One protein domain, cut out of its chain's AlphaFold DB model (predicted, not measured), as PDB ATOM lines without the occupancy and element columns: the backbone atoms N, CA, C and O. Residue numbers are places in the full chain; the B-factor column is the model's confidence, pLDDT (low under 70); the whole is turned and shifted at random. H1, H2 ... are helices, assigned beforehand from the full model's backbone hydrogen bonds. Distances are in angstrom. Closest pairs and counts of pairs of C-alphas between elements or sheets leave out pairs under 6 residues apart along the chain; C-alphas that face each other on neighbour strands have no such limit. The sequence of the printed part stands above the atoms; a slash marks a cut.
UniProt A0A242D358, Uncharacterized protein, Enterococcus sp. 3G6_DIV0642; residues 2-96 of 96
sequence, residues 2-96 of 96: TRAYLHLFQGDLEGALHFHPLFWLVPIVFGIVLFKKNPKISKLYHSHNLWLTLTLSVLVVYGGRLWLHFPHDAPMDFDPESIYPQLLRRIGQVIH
ATOM      1  N   THR A   2      -5.700   6.211 -24.739       74.75
ATOM      2  CA  THR A   2      -5.198   7.588 -24.996       74.75
ATOM      3  C   THR A   2      -4.483   7.747 -26.342       74.75
ATOM      4  O   THR A   2      -4.762   8.690 -27.071       74.75
ATOM      5  N   ARG A   3      -3.627   6.783 -26.716       74.94
ATOM      6  CA  ARG A   3      -2.957   6.767 -28.030       74.94
ATOM      7  C   ARG A   3      -3.953   6.641 -29.190       74.94
ATOM      8  O   ARG A   3      -3.824   7.365 -30.160       74.94
ATOM      9  N   ALA A   4      -4.985   5.805 -29.064       75.81
ATOM     10  CA  ALA A   4      -6.002   5.646 -30.110       75.81
ATOM     11  C   ALA A   4      -6.779   6.951 -30.367       75.81
ATOM     12  O   ALA A   4      -6.994   7.320 -31.515       75.81
ATOM     13  N   TYR A   5      -7.133   7.695 -29.312       77.06
ATOM     14  CA  TYR A   5      -7.756   9.013 -29.472       77.06
ATOM     15  C   TYR A   5      -6.795  10.059 -30.046       77.06
ATOM     16  O   TYR A   5      -7.222  10.900 -30.825       77.06
ATOM     17  N   LEU A   6      -5.502   9.998 -29.714       81.00
ATOM     18  CA  LEU A   6      -4.475  10.846 -30.331       81.00
ATOM     19  C   LEU A   6      -4.413  10.653 -31.853       81.00
ATOM     20  O   LEU A   6      -4.452  11.642 -32.576       81.00
ATOM     21  N   HIS A   7      -4.408   9.405 -32.329       77.56
ATOM     22  CA  HIS A   7      -4.474   9.099 -33.764       77.56
ATOM     23  C   HIS A   7      -5.786   9.598 -34.394       77.56
ATOM     24  O   HIS A   7      -5.757  10.231 -35.447       77.56
ATOM     25  N   LEU A   8      -6.924   9.446 -33.703       78.75
ATOM     26  CA  LEU A   8      -8.206  10.007 -34.148       78.75
ATOM     27  C   LEU A   8      -8.143  11.536 -34.326       78.75
ATOM     28  O   LEU A   8      -8.608  12.052 -35.340       78.75
ATOM     29  N   PHE A   9      -7.558  12.264 -33.369       80.06
ATOM     30  CA  PHE A   9      -7.398  13.722 -33.454       80.06
ATOM     31  C   PHE A   9      -6.400  14.159 -34.534       80.06
ATOM     32  O   PHE A   9      -6.488  15.281 -35.024       80.06
ATOM     33  N   GLN A  10      -5.481  13.277 -34.925       85.50
ATOM     34  CA  GLN A  10      -4.546  13.485 -36.031       85.50
ATOM     35  C   GLN A  10      -5.157  13.134 -37.401       85.50
ATOM     36  O   GLN A  10      -4.495  13.309 -38.420       85.50
ATOM     37  N   GLY A  11      -6.410  12.661 -37.442       82.31
ATOM     38  CA  GLY A  11      -7.083  12.212 -38.665       82.31
ATOM     39  C   GLY A  11      -6.678  10.806 -39.122       82.31
ATOM     40  O   GLY A  11      -7.136  10.347 -40.166       82.31
ATOM     41  N   ASP A  12      -5.859  10.104 -38.338       83.06
ATOM     42  CA  ASP A  12      -5.384   8.753 -38.616       83.06
ATOM     43  C   ASP A  12      -6.337   7.714 -38.006       83.06
ATOM     44  O   ASP A  12      -6.180   7.229 -36.879       83.06
ATOM     45  N   LEU A  13      -7.386   7.395 -38.764       76.94
ATOM     46  CA  LEU A  13      -8.379   6.392 -38.374       76.94
ATOM     47  C   LEU A  13      -7.796   4.974 -38.346       76.94
ATOM     48  O   LEU A  13      -8.234   4.152 -37.537       76.94
ATOM     49  N   GLU A  14      -6.813   4.692 -39.198       78.44
ATOM     50  CA  GLU A  14      -6.187   3.377 -39.303       78.44
ATOM     51  C   GLU A  14      -5.343   3.085 -38.058       78.44
ATOM     52  O   GLU A  14      -5.548   2.062 -37.396       78.44
ATOM     53  N   GLY A  15      -4.508   4.040 -37.641       75.25
ATOM     54  CA  GLY A  15      -3.769   3.970 -36.382       75.25
ATOM     55  C   GLY A  15      -4.693   3.873 -35.163       75.25
ATOM     56  O   GLY A  15      -4.467   3.054 -34.266       75.25
ATOM     57  N   ALA A  16      -5.789   4.637 -35.134       76.19
ATOM     58  CA  ALA A  16      -6.754   4.590 -34.031       76.19
ATOM     59  C   ALA A  16      -7.404   3.200 -33.871       76.19
ATOM     60  O   ALA A  16      -7.485   2.676 -32.750       76.19
ATOM     61  N   LEU A  17      -7.817   2.583 -34.984       76.44
ATOM     62  CA  LEU A  17      -8.393   1.235 -35.007       76.44
ATOM     63  C   LEU A  17      -7.354   0.153 -34.691       76.44
ATOM     64  O   LEU A  17      -7.682  -0.801 -33.984       76.44
ATOM     65  N   HIS A  18      -6.112   0.322 -35.142       77.12
ATOM     66  CA  HIS A  18      -5.022  -0.611 -34.860       77.12
ATOM     67  C   HIS A  18      -4.733  -0.707 -33.353       77.12
ATOM     68  O   HIS A  18      -4.643  -1.802 -32.792       77.12
ATOM     69  N   PHE A  19      -4.666   0.431 -32.652       72.56
ATOM     70  CA  PHE A  19      -4.422   0.437 -31.205       72.56
ATOM     71  C   PHE A  19      -5.624  -0.059 -30.394       72.56
ATOM     72  O   PHE A  19      -5.464  -0.860 -29.467       72.56
ATOM     73  N   HIS A  20      -6.837   0.401 -30.711       75.88
ATOM     74  CA  HIS A  20      -8.052  -0.084 -30.055       75.88
ATOM     75  C   HIS A  20      -9.238  -0.099 -31.016       75.88
ATOM     76  O   HIS A  20      -9.937   0.901 -31.120       75.88
ATOM     77  N   PRO A  21      -9.592  -1.255 -31.597       76.38
ATOM     78  CA  PRO A  21     -10.698  -1.363 -32.546       76.38
ATOM     79  C   PRO A  21     -12.050  -0.937 -31.958       76.38
ATOM     80  O   PRO A  21     -12.959  -0.584 -32.697       76.38
ATOM     81  N   LEU A  22     -12.186  -0.961 -30.627       79.88
ATOM     82  CA  LEU A  22     -13.387  -0.559 -29.890       79.88
ATOM     83  C   LEU A  22     -13.353   0.886 -29.364       79.88
ATOM     84  O   LEU A  22     -14.224   1.258 -28.578       79.88
ATOM     85  N   PHE A  23     -12.382   1.715 -29.764       80.94
ATOM     86  CA  PHE A  23     -12.266   3.080 -29.234       80.94
ATOM     87  C   PHE A  23     -13.544   3.905 -29.471       80.94
ATOM     88  O   PHE A  23     -13.955   4.656 -28.594       80.94
ATOM     89  N   TRP A  24     -14.201   3.727 -30.622       79.81
ATOM     90  CA  TRP A  24     -15.409   4.453 -31.035       79.81
ATOM     91  C   TRP A  24     -16.666   4.041 -30.260       79.81
ATOM     92  O   TRP A  24     -17.631   4.796 -30.173       79.81
ATOM     93  N   LEU A  25     -16.652   2.858 -29.650       82.50
ATOM     94  CA  LEU A  25     -17.785   2.325 -28.902       82.50
ATOM     95  C   LEU A  25     -17.980   3.098 -27.583       82.50
ATOM     96  O   LEU A  25     -19.109   3.339 -27.159       82.50
ATOM     97  N   VAL A  26     -16.889   3.588 -26.987       83.31
ATOM     98  CA  VAL A  26     -16.898   4.400 -25.759       83.31
ATOM     99  C   VAL A  26     -17.665   5.726 -25.919       83.31
ATOM    100  O   VAL A  26     -18.597   5.943 -25.141       83.31
ATOM    101  N   PRO A  27     -17.363   6.613 -26.892       84.19
ATOM    102  CA  PRO A  27     -18.109   7.858 -27.066       84.19
ATOM    103  C   PRO A  27     -19.568   7.619 -27.476       84.19
ATOM    104  O   PRO A  27     -20.433   8.399 -27.081       84.19
ATOM    105  N   ILE A  28     -19.878   6.529 -28.192       86.06
ATOM    106  CA  ILE A  28     -21.267   6.162 -28.521       86.06
ATOM    107  C   ILE A  28     -22.055   5.806 -27.259       86.06
ATOM    108  O   ILE A  28     -23.125   6.374 -27.027       86.06
ATOM    109  N   VAL A  29     -21.530   4.911 -26.417       86.38
ATOM    110  CA  VAL A  29     -22.185   4.537 -25.152       86.38
ATOM    111  C   VAL A  29     -22.312   5.752 -24.240       86.38
ATOM    112  O   VAL A  29     -23.380   5.986 -23.671       86.38
ATOM    113  N   PHE A  30     -21.262   6.570 -24.152       87.12
ATOM    114  CA  PHE A  30     -21.286   7.811 -23.385       87.12
ATOM    115  C   PHE A  30     -22.387   8.764 -23.871       87.12
ATOM    116  O   PHE A  30     -23.167   9.261 -23.059       87.12
ATOM    117  N   GLY A  31     -22.517   8.961 -25.186       87.50
ATOM    118  CA  GLY A  31     -23.588   9.764 -25.778       87.50
ATOM    119  C   GLY A  31     -24.982   9.220 -25.450       87.50
ATOM    120  O   GLY A  31     -25.854   9.977 -25.025       87.50
ATOM    121  N   ILE A  32     -25.192   7.906 -25.568       85.94
ATOM    122  CA  ILE A  32     -26.476   7.266 -25.237       85.94
ATOM    123  C   ILE A  32     -26.840   7.496 -23.760       85.94
ATOM    124  O   ILE A  32     -27.982   7.841 -23.450       85.94
ATOM    125  N   VAL A  33     -25.874   7.352 -22.846       86.62
ATOM    126  CA  VAL A  33     -26.087   7.571 -21.406       86.62
ATOM    127  C   VAL A  33     -26.358   9.047 -21.098       86.62
ATOM    128  O   VAL A  33     -27.266   9.351 -20.319       86.62
ATOM    129  N   LEU A  34     -25.615   9.968 -21.719       90.31
ATOM    130  CA  LEU A  34     -25.761  11.411 -21.508       90.31
ATOM    131  C   LEU A  34     -27.131  11.913 -21.981       90.31
ATOM    132  O   LEU A  34     -27.815  12.655 -21.274       90.31
ATOM    133  N   PHE A  35     -27.577  11.445 -23.147       89.44
ATOM    134  CA  PHE A  35     -28.851  11.831 -23.747       89.44
ATOM    135  C   PHE A  35     -30.024  10.928 -23.344       89.44
ATOM    136  O   PHE A  35     -31.092  11.021 -23.951       89.44
ATOM    137  N   LYS A  36     -29.890  10.110 -22.288       81.44
ATOM    138  CA  LYS A  36     -30.947   9.186 -21.828       81.44
ATOM    139  C   LYS A  36     -32.291   9.856 -21.517       81.44
ATOM    140  O   LYS A  36     -33.321   9.194 -21.547       81.44
ATOM    141  N   LYS A  37     -32.294  11.162 -21.214       81.38
ATOM    142  CA  LYS A  37     -33.514  11.950 -20.954       81.38
ATOM    143  C   LYS A  37     -34.335  12.226 -22.220       81.38
ATOM    144  O   LYS A  37     -35.516  12.540 -22.112       81.38
ATOM    145  N   ASN A  38     -33.744  12.101 -23.409       87.62
ATOM    146  CA  ASN A  38     -34.468  12.262 -24.665       87.62
ATOM    147  C   ASN A  38     -35.348  11.030 -24.934       87.62
ATOM    148  O   ASN A  38     -34.844   9.906 -24.881       87.62
ATOM    149  N   PRO A  39     -36.629  11.196 -25.311       83.12
ATOM    150  CA  PRO A  39     -37.570  10.080 -25.452       83.12
ATOM    151  C   PRO A  39     -37.142   9.056 -26.516       83.12
ATOM    152  O   PRO A  39     -37.337   7.854 -26.339       83.12
ATOM    153  N   LYS A  40     -36.481   9.507 -27.593       81.75
ATOM    154  CA  LYS A  40     -35.932   8.627 -28.639       81.75
ATOM    155  C   LYS A  40     -34.772   7.759 -28.126       81.75
ATOM    156  O   LYS A  40     -34.719   6.572 -28.431       81.75
ATOM    157  N   ILE A  41     -33.874   8.339 -27.326       83.81
ATOM    158  CA  ILE A  41     -32.689   7.657 -26.777       83.81
ATOM    159  C   ILE A  41     -33.084   6.762 -25.598       83.81
ATOM    160  O   ILE A  41     -32.555   5.667 -25.471       83.81
ATOM    161  N   SER A  42     -34.052   7.174 -24.775       81.69
ATOM    162  CA  SER A  42     -34.553   6.377 -23.648       81.69
ATOM    163  C   SER A  42     -35.105   5.021 -24.100       81.69
ATOM    164  O   SER A  42     -34.786   3.992 -23.499       81.69
ATOM    165  N   LYS A  43     -35.866   4.998 -25.206       85.50
ATOM    166  CA  LYS A  43     -36.370   3.754 -25.816       85.50
ATOM    167  C   LYS A  43     -35.229   2.846 -26.282       85.50
ATOM    168  O   LYS A  43     -35.306   1.630 -26.129       85.50
ATOM    169  N   LEU A  44     -34.179   3.444 -26.840       82.12
ATOM    170  CA  LEU A  44     -33.005   2.732 -27.327       82.12
ATOM    171  C   LEU A  44     -32.148   2.186 -26.167       82.12
ATOM    172  O   LEU A  44     -31.723   1.039 -26.214       82.12
ATOM    173  N   TYR A  45     -31.976   2.964 -25.095       82.56
ATOM    174  CA  TYR A  45     -31.256   2.576 -23.876       82.56
ATOM    175  C   TYR A  45     -31.925   1.404 -23.140       82.56
ATOM    176  O   TYR A  45     -31.233   0.519 -22.646       82.56
ATOM    177  N   HIS A  46     -33.260   1.376 -23.083       84.44
ATOM    178  CA  HIS A  46     -34.012   0.267 -22.478       84.44
ATOM    179  C   HIS A  46     -34.116  -0.967 -23.389       84.44
ATOM    180  O   HIS A  46     -34.648  -1.995 -22.973       84.44
ATOM    181  N   SER A  47     -33.624  -0.895 -24.630       87.38
ATOM    182  CA  SER A  47     -33.626  -2.042 -25.532       87.38
ATOM    183  C   SER A  47     -32.562  -3.051 -25.110       87.38
ATOM    184  O   SER A  47     -31.364  -2.778 -25.181       87.38
ATOM    185  N   HIS A  48     -32.992  -4.256 -24.733       87.75
ATOM    186  CA  HIS A  48     -32.079  -5.359 -24.432       87.75
ATOM    187  C   HIS A  48     -31.186  -5.710 -25.636       87.75
ATOM    188  O   HIS A  48     -30.007  -6.016 -25.472       87.75
ATOM    189  N   ASN A  49     -31.716  -5.571 -26.856       87.88
ATOM    190  CA  ASN A  49     -30.986  -5.848 -28.093       87.88
ATOM    191  C   ASN A  49     -29.767  -4.931 -28.264       87.88
ATOM    192  O   ASN A  49     -28.743  -5.380 -28.776       87.88
ATOM    193  N   LEU A  50     -29.840  -3.668 -27.819       87.25
ATOM    194  CA  LEU A  50     -28.692  -2.759 -27.876       87.25
ATOM    195  C   LEU A  50     -27.557  -3.264 -26.988       87.25
ATOM    196  O   LEU A  50     -26.421  -3.367 -27.432       87.25
ATOM    197  N   TRP A  51     -27.862  -3.612 -25.741       86.81
ATOM    198  CA  TRP A  51     -26.852  -4.099 -24.803       86.81
ATOM    199  C   TRP A  51     -26.276  -5.450 -25.225       86.81
ATOM    200  O   TRP A  51     -25.067  -5.661 -25.115       86.81
ATOM    201  N   LEU A  52     -27.116  -6.335 -25.770       91.19
ATOM    202  CA  LEU A  52     -26.685  -7.622 -26.306       91.19
ATOM    203  C   LEU A  52     -25.737  -7.446 -27.499       91.19
ATOM    204  O   LEU A  52     -24.656  -8.026 -27.504       91.19
ATOM    205  N   THR A  53     -26.103  -6.618 -28.481       89.50
ATOM    206  CA  THR A  53     -25.255  -6.343 -29.656       89.50
ATOM    207  C   THR A  53     -23.942  -5.668 -29.272       89.50
ATOM    208  O   THR A  53     -22.891  -6.026 -29.809       89.50
ATOM    209  N   LEU A  54     -23.968  -4.755 -28.298       88.62
ATOM    210  CA  LEU A  54     -22.775  -4.104 -27.758       88.62
ATOM    211  C   LEU A  54     -21.824  -5.120 -27.110       88.62
ATOM    212  O   LEU A  54     -20.635  -5.155 -27.421       88.62
ATOM    213  N   THR A  55     -22.370  -5.978 -26.247       88.44
ATOM    214  CA  THR A  55     -21.615  -7.018 -25.533       88.44
ATOM    215  C   THR A  55     -21.037  -8.035 -26.510       88.44
ATOM    216  O   THR A  55     -19.859  -8.379 -26.429       88.44
ATOM    217  N   LEU A  56     -21.841  -8.470 -27.482       92.12
ATOM    218  CA  LEU A  56     -21.412  -9.401 -28.517       92.12
ATOM    219  C   LEU A  56     -20.294  -8.801 -29.378       92.12
ATOM    220  O   LEU A  56     -19.321  -9.488 -29.664       92.12
ATOM    221  N   SER A  57     -20.377  -7.514 -29.728       86.56
ATOM    222  CA  SER A  57     -19.324  -6.825 -30.487       86.56
ATOM    223  C   SER A  57     -17.991  -6.802 -29.730       86.56
ATOM    224  O   SER A  57     -16.944  -7.062 -30.322       86.56
ATOM    225  N   VAL A  58     -18.018  -6.557 -28.413       86.50
ATOM    226  CA  VAL A  58     -16.822  -6.643 -27.555       86.50
ATOM    227  C   VAL A  58     -16.259  -8.062 -27.565       86.50
ATOM    228  O   VAL A  58     -15.064  -8.238 -27.802       86.50
ATOM    229  N   LEU A  59     -17.113  -9.067 -27.347       88.06
ATOM    230  CA  LEU A  59     -16.708 -10.472 -27.300       88.06
ATOM    231  C   LEU A  59     -16.117 -10.960 -28.620       88.06
ATOM    232  O   LEU A  59     -15.108 -11.652 -28.598       88.06
ATOM    233  N   VAL A  60     -16.695 -10.588 -29.760       89.06
ATOM    234  CA  VAL A  60     -16.185 -10.990 -31.078       89.06
ATOM    235  C   VAL A  60     -14.816 -10.372 -31.338       89.06
ATOM    236  O   VAL A  60     -13.897 -11.077 -31.749       89.06
ATOM    237  N   VAL A  61     -14.635  -9.079 -31.059       84.62
ATOM    238  CA  VAL A  61     -13.347  -8.416 -31.306       84.62
ATOM    239  C   VAL A  61     -12.263  -8.921 -30.357       84.62
ATOM    240  O   VAL A  61     -11.148  -9.196 -30.800       84.62
ATOM    241  N   TYR A  62     -12.560  -9.064 -29.064       78.56
ATOM    242  CA  TYR A  62     -11.577  -9.569 -28.103       78.56
ATOM    243  C   TYR A  62     -11.344 -11.070 -28.236       78.56
ATOM    244  O   TYR A  62     -10.207 -11.506 -28.104       78.56
ATOM    245  N   GLY A  63     -12.379 -11.851 -28.540       83.25
ATOM    246  CA  GLY A  63     -12.265 -13.278 -28.829       83.25
ATOM    247  C   GLY A  63     -11.463 -13.533 -30.104       83.25
ATOM    248  O   GLY A  63     -10.574 -14.376 -30.103       83.25
ATOM    249  N   GLY A  64     -11.692 -12.746 -31.159       81.75
ATOM    250  CA  GLY A  64     -10.885 -12.782 -32.380       81.75
ATOM    251  C   GLY A  64      -9.439 -12.358 -32.131       81.75
ATOM    252  O   GLY A  64      -8.518 -13.026 -32.591       81.75
ATOM    253  N   ARG A  65      -9.215 -11.299 -31.340       78.38
ATOM    254  CA  ARG A  65      -7.871 -10.900 -30.896       78.38
ATOM    255  C   ARG A  65      -7.192 -12.017 -30.117       78.38
ATOM    256  O   ARG A  65      -6.020 -12.272 -30.353       78.38
ATOM    257  N   LEU A  66      -7.920 -12.669 -29.216       73.81
ATOM    258  CA  LEU A  66      -7.413 -13.790 -28.444       73.81
ATOM    259  C   LEU A  66      -7.007 -14.921 -29.391       73.81
ATOM    260  O   LEU A  66      -5.876 -15.372 -29.365       73.81
ATOM    261  N   TRP A  67      -7.866 -15.295 -30.330       75.44
ATOM    262  CA  TRP A  67      -7.541 -16.356 -31.278       75.44
ATOM    263  C   TRP A  67      -6.365 -16.022 -32.216       75.44
ATOM    264  O   TRP A  67      -5.561 -16.899 -32.514       75.44
ATOM    265  N   LEU A  68      -6.231 -14.762 -32.645       71.62
ATOM    266  CA  LEU A  68      -5.160 -14.303 -33.539       71.62
ATOM    267  C   LEU A  68      -3.819 -14.048 -32.832       71.62
ATOM    268  O   LEU A  68      -2.781 -14.281 -33.440       71.62
ATOM    269  N   HIS A  69      -3.814 -13.548 -31.591       63.84
ATOM    270  CA  HIS A  69      -2.580 -13.256 -30.837       63.84
ATOM    271  C   HIS A  69      -2.096 -14.427 -29.969       63.84
ATOM    272  O   HIS A  69      -0.901 -14.535 -29.715       63.84
ATOM    273  N   PHE A  70      -2.977 -15.344 -29.561       59.66
ATOM    274  CA  PHE A  70      -2.606 -16.476 -28.708       59.66
ATOM    275  C   PHE A  70      -2.033 -17.724 -29.415       59.66
ATOM    276  O   PHE A  70      -1.801 -18.707 -28.709       59.66
ATOM    277  N   PRO A  71      -1.753 -17.784 -30.737       60.03
ATOM    278  CA  PRO A  71      -0.991 -18.908 -31.253       60.03
ATOM    279  C   PRO A  71       0.521 -18.776 -30.995       60.03
ATOM    280  O   PRO A  71       1.192 -19.793 -31.125       60.03
ATOM    281  N   HIS A  72       1.068 -17.591 -30.665       55.91
ATOM    282  CA  HIS A  72       2.529 -17.396 -30.536       55.91
ATOM    283  C   HIS A  72       3.018 -16.599 -29.311       55.91
ATOM    284  O   HIS A  72       4.129 -16.876 -28.877       55.91
ATOM    285  N   ASP A  73       2.222 -15.709 -28.702       58.66
ATOM    286  CA  ASP A  73       2.650 -14.958 -27.510       58.66
ATOM    287  C   ASP A  73       1.688 -15.190 -26.338       58.66
ATOM    288  O   ASP A  73       0.488 -14.901 -26.410       58.66
ATOM    289  N   ALA A  74       2.210 -15.732 -25.236       58.53
ATOM    290  CA  ALA A  74       1.454 -15.857 -24.001       58.53
ATOM    291  C   ALA A  74       1.251 -14.447 -23.410       58.53
ATOM    292  O   ALA A  74       2.224 -13.778 -23.074       58.53
ATOM    293  N   PRO A  75       0.010 -13.968 -23.199       53.94
ATOM    294  CA  PRO A  75      -0.241 -12.623 -22.656       53.94
ATOM    295  C   PRO A  75       0.152 -12.487 -21.175       53.94
ATOM    296  O   PRO A  75      -0.044 -11.435 -20.571       53.94
ATOM    297  N   MET A  76       0.605 -13.584 -20.574       53.03
ATOM    298  CA  MET A  76       0.946 -13.724 -19.169       53.03
ATOM    299  C   MET A  76       2.428 -14.085 -19.050       53.03
ATOM    300  O   MET A  76       2.794 -14.961 -18.270       53.03
ATOM    301  N   ASP A  77       3.283 -13.428 -19.839       52.78
ATOM    302  CA  ASP A  77       4.702 -13.389 -19.513       52.78
ATOM    303  C   ASP A  77       4.827 -12.742 -18.132       52.78
ATOM    304  O   ASP A  77       4.578 -11.550 -17.931       52.78
ATOM    305  N   PHE A  78       5.122 -13.585 -17.144       53.59
ATOM    306  CA  PHE A  78       5.504 -13.142 -15.819       53.59
ATOM    307  C   PHE A  78       6.796 -12.360 -15.985       53.59
ATOM    308  O   PHE A  78       7.854 -12.961 -16.146       53.59
ATOM    309  N   ASP A  79       6.695 -11.034 -15.956       61.16
ATOM    310  CA  ASP A  79       7.854 -10.153 -15.948       61.16
ATOM    311  C   ASP A  79       8.770 -10.566 -14.777       61.16
ATOM    312  O   ASP A  79       8.378 -10.386 -13.614       61.16
ATOM    313  N   PRO A  80       9.950 -11.164 -15.036       59.91
ATOM    314  CA  PRO A  80      10.821 -11.684 -13.984       59.91
ATOM    315  C   PRO A  80      11.341 -10.579 -13.058       59.91
ATOM    316  O   PRO A  80      11.719 -10.860 -11.918       59.91
ATOM    317  N   GLU A  81      11.327  -9.333 -13.537       60.97
ATOM    318  CA  GLU A  81      11.732  -8.133 -12.808       60.97
ATOM    319  C   GLU A  81      10.585  -7.536 -11.976       60.97
ATOM    320  O   GLU A  81      10.796  -6.596 -11.206       60.97
ATOM    321  N   SER A  82       9.364  -8.075 -12.055       72.50
ATOM    322  CA  SER A  82       8.250  -7.578 -11.245       72.50
ATOM    323  C   SER A  82       8.431  -7.883  -9.748       72.50
ATOM    324  O   SER A  82       9.087  -8.837  -9.329       72.50
ATOM    325  N   ILE A  83       7.839  -7.047  -8.892       67.81
ATOM    326  CA  ILE A  83       8.014  -7.111  -7.426       67.81
ATOM    327  C   ILE A  83       7.557  -8.468  -6.852       67.81
ATOM    328  O   ILE A  83       8.128  -8.962  -5.880       67.81
ATOM    329  N   TYR A  84       6.555  -9.097  -7.470       69.12
ATOM    330  CA  TYR A  84       5.981 -10.376  -7.041       69.12
ATOM    331  C   TYR A  84       6.964 -11.566  -7.114       69.12
ATOM    332  O   TYR A  84       7.182 -12.203  -6.078       69.12
ATOM    333  N   PRO A  85       7.596 -11.888  -8.264       68.06
ATOM    334  CA  PRO A  85       8.600 -12.949  -8.347       68.06
ATOM    335  C   PRO A  85       9.841 -12.661  -7.493       68.06
ATOM    336  O   PRO A  85      10.408 -13.595  -6.918       68.06
ATOM    337  N   GLN A  86      10.231 -11.392  -7.325       70.00
ATOM    338  CA  GLN A  86      11.334 -11.021  -6.429       70.00
ATOM    339  C   GLN A  86      11.026 -11.334  -4.955       70.00
ATOM    340  O   GLN A  86      11.887 -11.859  -4.240       70.00
ATOM    341  N   LEU A  87       9.798 -11.062  -4.496       74.12
ATOM    342  CA  LEU A  87       9.371 -11.377  -3.130       74.12
ATOM    343  C   LEU A  87       9.349 -12.891  -2.879       74.12
ATOM    344  O   LEU A  87       9.863 -13.356  -1.862       74.12
ATOM    345  N   LEU A  88       8.802 -13.661  -3.826       76.88
ATOM    346  CA  LEU A  88       8.746 -15.124  -3.745       76.88
ATOM    347  C   LEU A  88      10.147 -15.748  -3.698       76.88
ATOM    348  O   LEU A  88      10.387 -16.638  -2.882       76.88
ATOM    349  N   ARG A  89      11.095 -15.244  -4.503       72.12
ATOM    350  CA  ARG A  89      12.504 -15.675  -4.444       72.12
ATOM    351  C   ARG A  89      13.140 -15.399  -3.083       72.12
ATOM    352  O   ARG A  89      13.808 -16.283  -2.552       72.12
ATOM    353  N   ARG A  90      12.921 -14.215  -2.500       72.19
ATOM    354  CA  ARG A  90      13.474 -13.879  -1.175       72.19
ATOM    355  C   ARG A  90      12.907 -14.755  -0.062       72.19
ATOM    356  O   ARG A  90      13.665 -15.180   0.798       72.19
ATOM    357  N   ILE A  91      11.610 -15.054  -0.085       77.06
ATOM    358  CA  ILE A  91      10.985 -15.933   0.917       77.06
ATOM    359  C   ILE A  91      11.495 -17.373   0.758       77.06
ATOM    360  O   ILE A  91      11.825 -18.017   1.750       77.06
ATOM    361  N   GLY A  92      11.641 -17.853  -0.481       70.81
ATOM    362  CA  GLY A  92      12.206 -19.175  -0.762       70.81
ATOM    363  C   GLY A  92      13.659 -19.345  -0.301       70.81
ATOM    364  O   GLY A  92      14.032 -20.434   0.115       70.81
ATOM    365  N   GLN A  93      14.465 -18.276  -0.308       66.50
ATOM    366  CA  GLN A  93      15.844 -18.295   0.203       66.50
ATOM    367  C   GLN A  93      15.958 -18.242   1.733       66.50
ATOM    368  O   GLN A  93      17.017 -18.550   2.259       66.50
ATOM    369  N   VAL A  94      14.904 -17.841   2.448       66.81
ATOM    370  CA  VAL A  94      14.885 -17.790   3.924       66.81
ATOM    371  C   VAL A  94      14.442 -19.127   4.534       66.81
ATOM    372  O   VAL A  94      14.687 -19.385   5.708       66.81
ATOM    373  N   ILE A  95      13.777 -19.974   3.746       60.41
ATOM    374  CA  ILE A  95      13.224 -21.267   4.182       60.41
ATOM    375  C   ILE A  95      14.226 -22.425   3.972       60.41
ATOM    376  O   ILE A  95      13.978 -23.532   4.448       60.41
ATOM    377  N   HIS A  96      15.360 -22.177   3.307       46.78
ATOM    378  CA  HIS A  96      16.405 -23.168   3.041       46.78
ATOM    379  C   HIS A  96      17.706 -22.853   3.781       46.78
ATOM    380  O   HIS A  96      18.422 -23.833   4.099       46.78
TER     381      HIS A  96
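AT A GLANCE: This is residues 2 to 96 of the 96 residues of an uncharacterized protein of Enterococcus sp. 3G6_DIV0642 (UniProt A0A242D358). The longest helix, H5, forms one side of a loose, open U whose other side is the shorter H3, with H4 at the turn between them; the small helical hairpin of H1 and H2 sits beyond the far end of H3. From the other end of H5 an arm sticks out, residues 76 to 96, tipped by the lone helix H6, and this arm makes much of the length. The printed part has 95 residues with six named helices, H1 to H6 in chain order, and no named strand; the class is all helix. The whole is extended, with a radius of gyration of the C-alphas of 21.0 A and spans of 69 by 31 by 25 A.

IN THESE COORDINATES: Find C-alpha 48 at (-32.079, -5.359, -24.432); from there H5, residues 48 to 69, runs 31.2 A to C-alpha 69 at (-2.580, -13.256, -30.837). Before it come H4, residues 39 to 45 and 9.9 A long, and H3, residues 25 to 34 and 14.2 A long. Earlier still, look for H1, residues 2 to 9, 10.7 A, and H2, residues 13 to 19, 10.1 A. H6, residues 83 to 94, covers 17.0 A and ends at C-alpha 94, (14.885, -17.790, 3.924).

HOW THE PARTS SIT: Start at H5, which touches no helix but is near H3, with 5 pairs of C-alphas within 10 A. H4 and H5 are close but not clearly touching: their closest C-alphas, of Leu 44 and Leu 50, are 7.0 A apart, at a steep tilt of 42 degrees, the same way. H3 and H4 only just touch, with 3 pairs of C-alphas within 8 A; the closest are those of Ile 32 and Ile 41, 6.4 A apart, at a steep tilt of 46 degrees, opposite ways. H1 and H2 form a hairpin and touch, the closest C-alphas being those of Ala 4 and Ala 16 at 4.1 A, with a shallow tilt of 6 degrees, opposite ways. H2 and H3 are apart, and so are H5 and H6. In H1, H2, H3, H5 and H6 every O i to N i+4 pair is within hydrogen-bond range; in H4 it is 2 of 3.

THE WHOLE: The two C-alphas farthest apart, of Pro 39 and His 96, are 69.5 A from each other. Residues 67 to 74, of which 67 to 69 belong to H5, and 76 to 96 stand free; without these stretches the body spans 37 by 28 by 17 A. The printed part has no cut, and the link from H5 to H6, 13 residues, is long, while the other four are tight. Mean pLDDT of the printed part is 76.9; look for values under 70 at residues 69 to 81, 83 to 85 and 93 to 96.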